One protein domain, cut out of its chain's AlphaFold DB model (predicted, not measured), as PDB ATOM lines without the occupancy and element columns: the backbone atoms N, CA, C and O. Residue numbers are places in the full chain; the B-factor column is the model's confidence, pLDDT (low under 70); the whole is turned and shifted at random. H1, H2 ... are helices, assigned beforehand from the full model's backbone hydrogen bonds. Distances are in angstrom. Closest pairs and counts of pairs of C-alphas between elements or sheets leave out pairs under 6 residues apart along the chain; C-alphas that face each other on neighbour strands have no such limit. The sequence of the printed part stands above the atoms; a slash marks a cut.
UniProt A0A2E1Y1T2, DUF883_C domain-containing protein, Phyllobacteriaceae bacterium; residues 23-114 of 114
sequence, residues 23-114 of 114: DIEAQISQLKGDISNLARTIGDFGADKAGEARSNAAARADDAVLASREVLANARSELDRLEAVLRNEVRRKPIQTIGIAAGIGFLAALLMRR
ATOM      1  N   ASP A  23     -25.979-123.071 142.392       76.50
ATOM      2  CA  ASP A  23     -25.089-124.194 142.052       76.50
ATOM      3  C   ASP A  23     -24.188-123.849 140.859       76.50
ATOM      4  O   ASP A  23     -23.042-124.295 140.794       76.50
ATOM      5  N   ILE A  24     -24.696-123.044 139.918       79.81
ATOM      6  CA  ILE A  24     -23.918-122.508 138.791       79.81
ATOM      7  C   ILE A  24     -22.863-121.526 139.306       79.81
ATOM      8  O   ILE A  24     -21.711-121.589 138.888       79.81
ATOM      9  N   GLU A  25     -23.229-120.644 140.235       77.19
ATOM     10  CA  GLU A  25     -22.315-119.660 140.825       77.19
ATOM     11  C   GLU A  25     -21.165-120.336 141.590       77.19
ATOM     12  O   GLU A  25     -19.995-119.985 141.407       77.19
ATOM     13  N   ALA A  26     -21.479-121.378 142.368       81.19
ATOM     14  CA  ALA A  26     -20.484-122.199 143.052       81.19
ATOM     15  C   ALA A  26     -19.537-122.907 142.063       81.19
ATOM     16  O   ALA A  26     -18.316-122.868 142.240       81.19
ATOM     17  N   GLN A  27     -20.074-123.488 140.985       78.12
ATOM     18  CA  GLN A  27     -19.280-124.151 139.943       78.12
ATOM     19  C   GLN A  27     -18.394-123.178 139.157       78.12
ATOM     20  O   GLN A  27     -17.253-123.508 138.847       78.12
ATOM     21  N   ILE A  28     -18.872-121.965 138.870       84.12
ATOM     22  CA  ILE A  28     -18.069-120.919 138.221       84.12
ATOM     23  C   ILE A  28     -16.923-120.480 139.136       84.12
ATOM     24  O   ILE A  28     -15.792-120.316 138.673       84.12
ATOM     25  N   SER A  29     -17.190-120.319 140.435       83.25
ATOM     26  CA  SER A  29     -16.154-119.984 141.415       83.25
ATOM     27  C   SER A  29     -15.081-121.074 141.494       83.25
ATOM     28  O   SER A  29     -13.885-120.769 141.493       83.25
ATOM     29  N   GLN A  30     -15.492-122.345 141.487       86.38
ATOM     30  CA  GLN A  30     -14.579-123.486 141.467       86.38
ATOM     31  C   GLN A  30     -13.760-123.538 140.168       86.38
ATOM     32  O   GLN A  30     -12.533-123.588 140.225       86.38
ATOM     33  N   LEU A  31     -14.405-123.403 139.006       88.06
ATOM     34  CA  LEU A  31     -13.740-123.413 137.700       88.06
ATOM     35  C   LEU A  31     -12.724-122.271 137.559       88.06
ATOM     36  O   LEU A  31     -11.642-122.459 137.008       88.06
ATOM     37  N   LYS A  32     -13.029-121.084 138.097       86.00
ATOM     38  CA  LYS A  32     -12.078-119.965 138.166       86.00
ATOM     39  C   LYS A  32     -10.854-120.317 139.021       86.00
ATOM     40  O   LYS A  32      -9.733-119.943 138.665       86.00
ATOM     41  N   GLY A  33     -11.061-121.012 140.141       89.19
ATOM     42  CA  GLY A  33      -9.983-121.534 140.981       89.19
ATOM     43  C   GLY A  33      -9.097-122.516 140.216       89.19
ATOM     44  O   GLY A  33      -7.878-122.344 140.182       89.19
ATOM     45  N   ASP A  34      -9.711-123.463 139.514       89.56
ATOM     46  CA  ASP A  34      -9.009-124.482 138.729       89.56
ATOM     47  C   ASP A  34      -8.223-123.870 137.561       89.56
ATOM     48  O   ASP A  34      -7.057-124.209 137.354       89.56
ATOM     49  N   ILE A  35      -8.798-122.889 136.853       89.00
ATOM     50  CA  ILE A  35      -8.102-122.125 135.803       89.00
ATOM     51  C   ILE A  35      -6.916-121.355 136.383       89.00
ATOM     52  O   ILE A  35      -5.855-121.307 135.765       89.00
ATOM     53  N   SER A  36      -7.072-120.757 137.565       90.44
ATOM     54  CA  SER A  36      -5.987-120.010 138.210       90.44
ATOM     55  C   SER A  36      -4.831-120.930 138.601       90.44
ATOM     56  O   SER A  36      -3.670-120.560 138.435       90.44
ATOM     57  N   ASN A  37      -5.138-122.133 139.088       91.44
ATOM     58  CA  ASN A  37      -4.134-123.141 139.409       91.44
ATOM     59  C   ASN A  37      -3.446-123.663 138.144       91.44
ATOM     60  O   ASN A  37      -2.221-123.711 138.096       91.44
ATOM     61  N   LEU A  38      -4.209-123.962 137.091       92.38
ATOM     62  CA  LEU A  38      -3.657-124.391 135.807       92.38
ATOM     63  C   LEU A  38      -2.756-123.316 135.184       92.38
ATOM     64  O   LEU A  38      -1.667-123.626 134.705       92.38
ATOM     65  N   ALA A  39      -3.180-122.052 135.222       90.06
ATOM     66  CA  ALA A  39      -2.401-120.929 134.719       90.06
ATOM     67  C   ALA A  39      -1.076-120.762 135.475       90.06
ATOM     68  O   ALA A  39      -0.061-120.482 134.840       90.06
ATOM     69  N   ARG A  40      -1.062-120.974 136.801       89.81
ATOM     70  CA  ARG A  40       0.182-120.986 137.588       89.81
ATOM     71  C   ARG A  40       1.094-122.124 137.161       89.81
ATOM     72  O   ARG A  40       2.221-121.851 136.785       89.81
ATOM     73  N   THR A  41       0.592-123.356 137.095       91.31
ATOM     74  CA  THR A  41       1.398-124.515 136.678       91.31
ATOM     75  C   THR A  41       1.997-124.335 135.282       91.31
ATOM     76  O   THR A  41       3.158-124.662 135.059       91.31
ATOM     77  N   ILE A  42       1.227-123.792 134.333       90.06
ATOM     78  CA  ILE A  42       1.721-123.480 132.982       90.06
ATOM     79  C   ILE A  42       2.747-122.341 133.022       90.06
ATOM     80  O   ILE A  42       3.735-122.390 132.291       90.06
ATOM     81  N   GLY A  43       2.518-121.321 133.849       86.25
ATOM     82  CA  GLY A  43       3.456-120.222 134.059       86.25
ATOM     83  C   GLY A  43       4.796-120.704 134.607       86.25
ATOM     84  O   GLY A  43       5.830-120.375 134.032       86.25
ATOM     85  N   ASP A  44       4.766-121.535 135.646       86.69
ATOM     86  CA  ASP A  44       5.947-122.103 136.300       86.69
ATOM     87  C   ASP A  44       6.708-123.024 135.334       86.69
ATOM     88  O   ASP A  44       7.897-122.830 135.088       86.69
ATOM     89  N   PHE A  45       6.001-123.941 134.660       86.56
ATOM     90  CA  PHE A  45       6.597-124.810 133.639       86.56
ATOM     91  C   PHE A  45       7.193-124.015 132.465       86.56
ATOM     92  O   PHE A  45       8.253-124.355 131.933       86.56
ATOM     93  N   GLY A  46       6.517-122.943 132.048       81.88
ATOM     94  CA  GLY A  46       6.991-122.043 131.003       81.88
ATOM     95  C   GLY A  46       8.243-121.267 131.414       81.88
ATOM     96  O   GLY A  46       9.155-121.125 130.599       81.88
ATOM     97  N   ALA A  47       8.312-120.793 132.661       80.44
ATOM     98  CA  ALA A  47       9.474-120.096 133.207       80.44
ATOM     99  C   ALA A  47      10.701-121.016 133.285       80.44
ATOM    100  O   ALA A  47      11.782-120.627 132.837       80.44
ATOM    101  N   ASP A  48      10.516-122.257 133.739       82.44
ATOM    102  CA  ASP A  48      11.579-123.265 133.787       82.44
ATOM    103  C   ASP A  48      12.127-123.565 132.387       82.44
ATOM    104  O   ASP A  48      13.343-123.560 132.157       82.44
ATOM    105  N   LYS A  49      11.236-123.747 131.401       81.19
ATOM    106  CA  LYS A  49      11.652-124.034 130.022       81.19
ATOM    107  C   LYS A  49      12.279-122.837 129.317       81.19
ATOM    108  O   LYS A  49      13.201-123.018 128.521       81.19
ATOM    109  N   ALA A  50      11.840-121.622 129.636       75.25
ATOM    110  CA  ALA A  50      12.489-120.399 129.178       75.25
ATOM    111  C   ALA A  50      13.898-120.246 129.776       75.25
ATOM    112  O   ALA A  50      14.824-119.870 129.056       75.25
ATOM    113  N   GLY A  51      14.086-120.584 131.056       78.88
ATOM    114  CA  GLY A  51      15.398-120.598 131.708       78.88
ATOM    115  C   GLY A  51      16.370-121.579 131.047       78.88
ATOM    116  O   GLY A  51      17.497-121.209 130.711       78.88
ATOM    117  N   GLU A  52      15.914-122.800 130.769       79.88
ATOM    118  CA  GLU A  52      16.706-123.822 130.074       79.88
ATOM    119  C   GLU A  52      17.041-123.409 128.632       79.88
ATOM    120  O   GLU A  52      18.193-123.512 128.200       79.88
ATOM    121  N   ALA A  53      16.066-122.867 127.895       78.12
ATOM    122  CA  ALA A  53      16.286-122.329 126.557       78.12
ATOM    123  C   ALA A  53      17.301-121.178 126.565       78.12
ATOM    124  O   ALA A  53      18.170-121.134 125.697       78.12
ATOM    125  N   ARG A  54      17.245-120.281 127.558       76.31
ATOM    126  CA  ARG A  54      18.199-119.177 127.718       76.31
ATOM    127  C   ARG A  54      19.607-119.675 128.026       76.31
ATOM    128  O   ARG A  54      20.554-119.178 127.425       76.31
ATOM    129  N   SER A  55      19.750-120.661 128.912       79.50
ATOM    130  CA  SER A  55      21.046-121.274 129.232       79.50
ATOM    131  C   SER A  55      21.659-121.958 128.009       79.50
ATOM    132  O   SER A  55      22.825-121.737 127.683       79.50
ATOM    133  N   ASN A  56      20.859-122.738 127.281       78.81
ATOM    134  CA  ASN A  56      21.301-123.409 126.062       78.81
ATOM    135  C   ASN A  56      21.633-122.408 124.951       78.81
ATOM    136  O   ASN A  56      22.625-122.580 124.246       78.81
ATOM    137  N   ALA A  57      20.837-121.350 124.797       78.00
ATOM    138  CA  ALA A  57      21.098-120.292 123.831       78.00
ATOM    139  C   ALA A  57      22.376-119.516 124.166       78.00
ATOM    140  O   ALA A  57      23.144-119.241 123.255       78.00
ATOM    141  N   ALA A  58      22.632-119.206 125.440       75.88
ATOM    142  CA  ALA A  58      23.862-118.543 125.871       75.88
ATOM    143  C   ALA A  58      25.100-119.400 125.559       75.88
ATOM    144  O   ALA A  58      26.023-118.916 124.913       75.88
ATOM    145  N   ALA A  59      25.068-120.695 125.898       76.69
ATOM    146  CA  ALA A  59      26.159-121.619 125.582       76.69
ATOM    147  C   ALA A  59      26.408-121.729 124.065       76.69
ATOM    148  O   ALA A  59      27.542-121.666 123.597       76.69
ATOM    149  N   ARG A  60      25.333-121.823 123.272       75.06
ATOM    150  CA  ARG A  60      25.415-121.864 121.802       75.06
ATOM    151  C   ARG A  60      25.872-120.536 121.205       75.06
ATOM    152  O   ARG A  60      26.510-120.551 120.159       75.06
ATOM    153  N   ALA A  61      25.524-119.407 121.818       73.56
ATOM    154  CA  ALA A  61      25.930-118.085 121.367       73.56
ATOM    155  C   ALA A  61      27.430-117.871 121.575       73.56
ATOM    156  O   ALA A  61      28.080-117.377 120.662       73.56
ATOM    157  N   ASP A  62      27.989-118.295 122.709       74.94
ATOM    158  CA  ASP A  62      29.431-118.206 122.959       74.94
ATOM    159  C   ASP A  62      30.230-119.064 121.961       74.94
ATOM    160  O   ASP A  62      31.165-118.568 121.323       74.94
ATOM    161  N   ASP A  63      29.793-120.305 121.715       74.19
ATOM    162  CA  ASP A  63      30.374-121.178 120.684       74.19
ATOM    163  C   ASP A  63      30.230-120.575 119.278       74.19
ATOM    164  O   ASP A  63      31.164-120.588 118.466       74.19
ATOM    165  N   ALA A  64      29.060-120.001 118.987       71.12
ATOM    166  CA  ALA A  64      28.796-119.342 117.722       71.12
ATOM    167  C   ALA A  64      29.660-118.094 117.553       71.12
ATOM    168  O   ALA A  64      30.136-117.884 116.450       71.12
ATOM    169  N   VAL A  65      29.915-117.279 118.579       74.00
ATOM    170  CA  VAL A  65      30.769-116.079 118.486       74.00
ATOM    171  C   VAL A  65      32.205-116.455 118.122       74.00
ATOM    172  O   VAL A  65      32.825-115.774 117.299       74.00
ATOM    173  N   LEU A  66      32.725-117.551 118.679       71.19
ATOM    174  CA  LEU A  66      34.049-118.071 118.337       71.19
ATOM    175  C   LEU A  66      34.095-118.587 116.892       71.19
ATOM    176  O   LEU A  66      34.940-118.138 116.116       71.19
ATOM    177  N   ALA A  67      33.142-119.436 116.494       73.38
ATOM    178  CA  ALA A  67      33.036-119.944 115.122       73.38
ATOM    179  C   ALA A  67      32.719-118.836 114.095       73.38
ATOM    180  O   ALA A  67      33.146-118.882 112.941       73.38
ATOM    181  N   SER A  68      32.008-117.791 114.521       65.94
ATOM    182  CA  SER A  68      31.597-116.674 113.675       65.94
ATOM    183  C   SER A  68      32.775-115.841 113.228       65.94
ATOM    184  O   SER A  68      32.674-115.248 112.173       65.94
ATOM    185  N   ARG A  69      33.892-115.761 113.958       69.00
ATOM    186  CA  ARG A  69      35.043-114.960 113.496       69.00
ATOM    187  C   ARG A  69      35.603-115.477 112.168       69.00
ATOM    188  O   ARG A  69      35.916-114.676 111.291       69.00
ATOM    189  N   GLU A  70      35.650-116.794 112.009       69.44
ATOM    190  CA  GLU A  70      36.084-117.476 110.786       69.44
ATOM    191  C   GLU A  70      35.011-117.387 109.690       69.44
ATOM    192  O   GLU A  70      35.276-116.997 108.552       69.44
ATOM    193  N   VAL A  71      33.756-117.672 110.052       69.19
ATOM    194  CA  VAL A  71      32.627-117.642 109.113       69.19
ATOM    195  C   VAL A  71      32.320-116.217 108.644       69.19
ATOM    196  O   VAL A  71      31.996-116.029 107.479       69.19
ATOM    197  N   LEU A  72      32.473-115.199 109.496       71.06
ATOM    198  CA  LEU A  72      32.271-113.785 109.161       71.06
ATOM    199  C   LEU A  72      33.271-113.300 108.119       71.06
ATOM    200  O   LEU A  72      32.896-112.468 107.298       71.06
ATOM    201  N   ALA A  73      34.513-113.789 108.139       72.56
ATOM    202  CA  ALA A  73      35.510-113.424 107.137       72.56
ATOM    203  C   ALA A  73      35.085-113.912 105.740       72.56
ATOM    204  O   ALA A  73      35.083-113.129 104.791       72.56
ATOM    205  N   ASN A  74      34.614-115.159 105.644       73.56
ATOM    206  CA  ASN A  74      34.118-115.750 104.395       73.56
ATOM    207  C   ASN A  74      32.741-115.198 103.983       73.56
ATOM    208  O   ASN A  74      32.469-114.973 102.803       73.56
ATOM    209  N   ALA A  75      31.871-114.928 104.956       71.31
ATOM    210  CA  ALA A  75      30.563-114.343 104.717       71.31
ATOM    211  C   ALA A  75      30.680-112.907 104.206       71.31
ATOM    212  O   ALA A  75      29.898-112.529 103.348       71.31
ATOM    213  N   ARG A  76      31.661-112.110 104.654       72.44
ATOM    214  CA  ARG A  76      31.851-110.732 104.165       72.44
ATOM    215  C   ARG A  76      32.092-110.677 102.660       72.44
ATOM    216  O   ARG A  76      31.428-109.904 101.979       72.44
ATOM    217  N   SER A  77      32.951-111.551 102.137       74.44
ATOM    218  CA  SER A  77      33.184-111.642 100.690       74.44
ATOM    219  C   SER A  77      31.952-112.089  99.901       74.44
ATOM    220  O   SER A  77      31.779-111.695  98.748       74.44
ATOM    221  N   GLU A  78      31.087-112.900 100.509       71.81
ATOM    222  CA  GLU A  78      29.865-113.381  99.862       71.81
ATOM    223  C   GLU A  78      28.707-112.379  99.997       71.81
ATOM    224  O   GLU A  78      27.875-112.254  99.098       71.81
ATOM    225  N   LEU A  79      28.691-111.592 101.076       74.00
ATOM    226  CA  LEU A  79      27.741-110.509 101.314       74.00
ATOM    227  C   LEU A  79      27.903-109.388 100.290       74.00
ATOM    228  O   LEU A  79      26.889-108.921  99.791       74.00
ATOM    229  N   ASP A  80      29.128-109.016  99.910       75.69
ATOM    230  CA  ASP A  80      29.356-107.998  98.869       75.69
ATOM    231  C   ASP A  80      28.739-108.417  97.519       75.69
ATOM    232  O   ASP A  80      28.162-107.604  96.789       75.69
ATOM    233  N   ARG A  81      28.795-109.717  97.195       75.06
ATOM    234  CA  ARG A  81      28.153-110.281  95.995       75.06
ATOM    235  C   ARG A  81      26.639-110.322  96.131       75.06
ATOM    236  O   ARG A  81      25.918-109.983  95.191       75.06
ATOM    237  N   LEU A  82      26.152-110.724  97.300       71.75
ATOM    238  CA  LEU A  82      24.727-110.823  97.569       71.75
ATOM    239  C   LEU A  82      24.068-109.439  97.612       71.75
ATOM    240  O   LEU A  82      22.943-109.292  97.143       71.75
ATOM    241  N   GLU A  83      24.768-108.414  98.097       70.50
ATOM    242  CA  GLU A  83      24.295-107.031  98.142       70.50
ATOM    243  C   GLU A  83      24.028-106.491  96.733       70.50
ATOM    244  O   GLU A  83      22.996-105.863  96.496       70.50
ATOM    245  N   ALA A  84      24.904-106.793  95.768       71.69
ATOM    246  CA  ALA A  84      24.701-106.412  94.372       71.69
ATOM    247  C   ALA A  84      23.418-107.032  93.780       71.69
ATOM    248  O   ALA A  84      22.682-106.361  93.051       71.69
ATOM    249  N   VAL A  85      23.109-108.282  94.141       65.38
ATOM    250  CA  VAL A  85      21.894-108.994  93.707       65.38
ATOM    251  C   VAL A  85      20.652-108.470  94.437       65.38
ATOM    252  O   VAL A  85      19.647-108.148  93.802       65.38
ATOM    253  N   LEU A  86      20.733-108.303  95.758       68.56
ATOM    254  CA  LEU A  86      19.663-107.770  96.605       68.56
ATOM    255  C   LEU A  86      19.263-106.358  96.183       68.56
ATOM    256  O   LEU A  86      18.076-106.064  96.078       68.56
ATOM    257  N   ARG A  87      20.224-105.484  95.874       70.44
ATOM    258  CA  ARG A  87      19.953-104.105  95.442       70.44
ATOM    259  C   ARG A  87      19.156-104.060  94.134       70.44
ATOM    260  O   ARG A  87      18.320-103.172  93.951       70.44
ATOM    261  N   ASN A  88      19.381-105.029  93.248       68.81
ATOM    262  CA  ASN A  88      18.645-105.154  91.995       68.81
ATOM    263  C   ASN A  88      17.232-105.733  92.215       68.81
ATOM    264  O   ASN A  88      16.267-105.277  91.599       68.81
ATOM    265  N   GLU A  89      17.092-106.680  93.146       64.56
ATOM    266  CA  GLU A  89      15.826-107.370  93.419       64.56
ATOM    267  C   GLU A  89      14.861-106.542  94.290       64.56
ATOM    268  O   GLU A  89      13.655-106.511  94.029       64.56
ATOM    269  N   VAL A  90      15.382-105.762  95.247       67.44
ATOM    270  CA  VAL A  90      14.610-104.789  96.049       67.44
ATOM    271  C   VAL A  90      13.959-103.735  95.153       67.44
ATOM    272  O   VAL A  90      12.808-103.356  95.370       67.44
ATOM    273  N   ARG A  91      14.661-103.302  94.096       71.19
ATOM    274  CA  ARG A  91      14.101-102.396  93.082       71.19
ATOM    275  C   ARG A  91      12.975-103.028  92.268       71.19
ATOM    276  O   ARG A  91      12.106-102.301  91.796       71.19
ATOM    277  N   ARG A  92      12.975-104.351  92.088       71.06
ATOM    278  CA  ARG A  92      11.946-105.062  91.317       71.06
ATOM    279  C   ARG A  92      10.688-105.366  92.129       71.06
ATOM    280  O   ARG A  92       9.608-105.361  91.544       71.06
ATOM    281  N   LYS A  93      10.795-105.652  93.437       68.31
ATOM    282  CA  LYS A  93       9.655-106.113  94.264       68.31
ATOM    283  C   LYS A  93       9.673-105.575  95.711       68.31
ATOM    284  O   LYS A  93       9.840-106.350  96.653       68.31
ATOM    285  N   PRO A  94       9.407-104.274  95.930       72.00
ATOM    286  CA  PRO A  94       9.551-103.634  97.244       72.00
ATOM    287  C   PRO A  94       8.626-104.201  98.339       72.00
ATOM    288  O   PRO A  94       9.032-104.323  99.492       72.00
ATOM    289  N   ILE A  95       7.392-104.597  98.002       73.25
ATOM    290  CA  ILE A  95       6.396-105.043  98.998       73.25
ATOM    291  C   ILE A  95       6.745-106.422  99.586       73.25
ATOM    292  O   ILE A  95       6.560-106.650 100.782       73.25
ATOM    293  N   GLN A  96       7.296-107.337  98.780       76.56
ATOM    294  CA  GLN A  96       7.675-108.675  99.253       76.56
ATOM    295  C   GLN A  96       8.880-108.625 100.203       76.56
ATOM    296  O   GLN A  96       8.892-109.331 101.210       76.56
ATOM    297  N   THR A  97       9.857-107.754  99.936       73.88
ATOM    298  CA  THR A  97      11.029-107.578 100.807       73.88
ATOM    299  C   THR A  97      10.642-107.042 102.187       73.88
ATOM    300  O   THR A  97      11.133-107.548 103.197       73.88
ATOM    301  N   ILE A  98       9.731-106.062 102.252       78.75
ATOM    302  CA  ILE A  98       9.257-105.498 103.527       78.75
ATOM    303  C   ILE A  98       8.563-106.574 104.370       78.75
ATOM    304  O   ILE A  98       8.795-106.640 105.573       78.75
ATOM    305  N   GLY A  99       7.772-107.457 103.751       84.44
ATOM    306  CA  GLY A  99       7.099-108.553 104.454       84.44
ATOM    307  C   GLY A  99       8.065-109.548 105.108       84.44
ATOM    308  O   GLY A  99       7.855-109.940 106.253       84.44
ATOM    309  N   ILE A 100       9.155-109.912 104.423       83.56
ATOM    310  CA  ILE A 100      10.174-110.825 104.970       83.56
ATOM    311  C   ILE A 100      10.939-110.157 106.121       83.56
ATOM    312  O   ILE A 100      11.094-110.758 107.185       83.56
ATOM    313  N   ALA A 101      11.368-108.903 105.944       84.81
ATOM    314  CA  ALA A 101      12.065-108.152 106.989       84.81
ATOM    315  C   ALA A 101      11.182-107.942 108.230       84.81
ATOM    316  O   ALA A 101      11.623-108.173 109.358       84.81
ATOM    317  N   ALA A 102       9.915-107.572 108.025       88.69
ATOM    318  CA  ALA A 102       8.935-107.433 109.094       88.69
ATOM    319  C   ALA A 102       8.651-108.772 109.788       88.69
ATOM    320  O   ALA A 102       8.532-108.795 111.007       88.69
ATOM    321  N   GLY A 103       8.598-109.888 109.054       90.31
ATOM    322  CA  GLY A 103       8.412-111.223 109.626       90.31
ATOM    323  C   GLY A 103       9.561-111.638 110.545       90.31
ATOM    324  O   GLY A 103       9.323-112.059 111.675       90.31
ATOM    325  N   ILE A 104      10.810-111.451 110.107       92.75
ATOM    326  CA  ILE A 104      11.995-111.754 110.925       92.75
ATOM    327  C   ILE A 104      12.053-110.832 112.150       92.75
ATOM    328  O   ILE A 104      12.238-111.306 113.270       92.75
ATOM    329  N   GLY A 105      11.843-109.525 111.958       84.25
ATOM    330  CA  GLY A 105      11.832-108.548 113.048       84.25
ATOM    331  C   GLY A 105      10.711-108.796 114.060       84.25
ATOM    332  O   GLY A 105      10.935-108.685 115.261       84.25
ATOM    333  N   PHE A 106       9.526-109.195 113.598       92.75
ATOM    334  CA  PHE A 106       8.401-109.546 114.462       92.75
ATOM    335  C   PHE A 106       8.679-110.813 115.272       92.75
ATOM    336  O   PHE A 106       8.430-110.815 116.472       92.75
ATOM    337  N   LEU A 107       9.242-111.861 114.659       90.81
ATOM    338  CA  LEU A 107       9.644-113.074 115.379       90.81
ATOM    339  C   LEU A 107      10.717-112.770 116.430       90.81
ATOM    340  O   LEU A 107      10.572-113.175 117.581       90.81
ATOM    341  N   ALA A 108      11.747-112.000 116.072       87.81
ATOM    342  CA  ALA A 108      12.777-111.565 117.012       87.81
ATOM    343  C   ALA A 108      12.188-110.731 118.164       87.81
ATOM    344  O   ALA A 108      12.500-110.970 119.329       87.81
ATOM    345  N   ALA A 109      11.278-109.800 117.866       86.50
ATOM    346  CA  ALA A 109      10.586-109.005 118.878       86.50
ATOM    347  C   ALA A 109       9.703-109.866 119.791       86.50
ATOM    348  O   ALA A 109       9.626-109.610 120.988       86.50
ATOM    349  N   LEU A 110       9.054-110.900 119.255       86.75
ATOM    350  CA  LEU A 110       8.214-111.812 120.029       86.75
ATOM    351  C   LEU A 110       9.046-112.683 120.980       86.75
ATOM    352  O   LEU A 110       8.600-112.957 122.092       86.75
ATOM    353  N   LEU A 111      10.267-113.045 120.574       81.25
ATOM    354  CA  LEU A 111      11.249-113.720 121.427       81.25
ATOM    355  C   LEU A 111      11.824-112.790 122.508       81.25
ATOM    356  O   LEU A 111      12.065-113.240 123.622       81.25
ATOM    357  N   MET A 112      12.017-111.503 122.200       83.25
ATOM    358  CA  MET A 112      12.587-110.507 123.121       83.25
ATOM    359  C   MET A 112      11.559-109.900 124.092       83.25
ATOM    360  O   MET A 112      11.924-109.299 125.095       83.25
ATOM    361  N   ARG A 113      10.259-110.016 123.795       80.88
ATOM    362  CA  ARG A 113       9.157-109.462 124.605       80.88
ATOM    363  C   ARG A 113       8.800-110.333 125.824       80.88
ATOM    364  O   ARG A 113       7.800-110.071 126.493       80.88
ATOM    365  N   ARG A 114       9.593-111.364 126.100       54.22
ATOM    366  CA  ARG A 114       9.560-112.185 127.315       54.22
ATOM    367  C   ARG A 114      10.814-111.894 128.130       54.22
ATOM    368  O   ARG A 114      10.695-111.950 129.369       54.22
TER     369      ARG A 114
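Overview. This is residues 23 to 114 of the 114 residues of the protein "DUF883_C domain-containing protein" of Phyllobacteriaceae bacterium (UniProt A0A2E1Y1T2). One very long helix, H1, makes an open, flat hook with a kink of 63 degrees near residue 71, and a shorter helix, H2, folds back into the hollow of the hook after a tight link. The printed part has 92 residues, with two named helices, H1 then H2, and no named strand; the class is all helix. The whole is extended, with a radius of gyration of the C-alphas of 23.2 A and spans of 71 by 36 by 11 A.

Along the chain. H1, residues 23 to 92, begins at C-alpha 23 (-25.089, -124.194, 142.052) and measures 65.7 A from first to last C-alpha. H2, residues 94 to 112, measures 26.9 A and ends at C-alpha 112 (12.587, -110.507, 123.121).

Arrangement. H1 and H2 are close but not clearly touching; their closest C-alphas, of Val 90 and Thr 97, are 6.6 A apart. They run opposite ways at a steep tilt of 52 degrees. Every O i to N i+4 pair is within hydrogen-bond range in H2, and 57 of 66 in H1.

Size, cuts and confidence. The C-alphas farthest apart, of Asp 23 and Ser 77, are 72.6 A apart. The printed part has no cut. Mean pLDDT of the printed part is 78.7, with 11 residues under 70, among them 68 to 71.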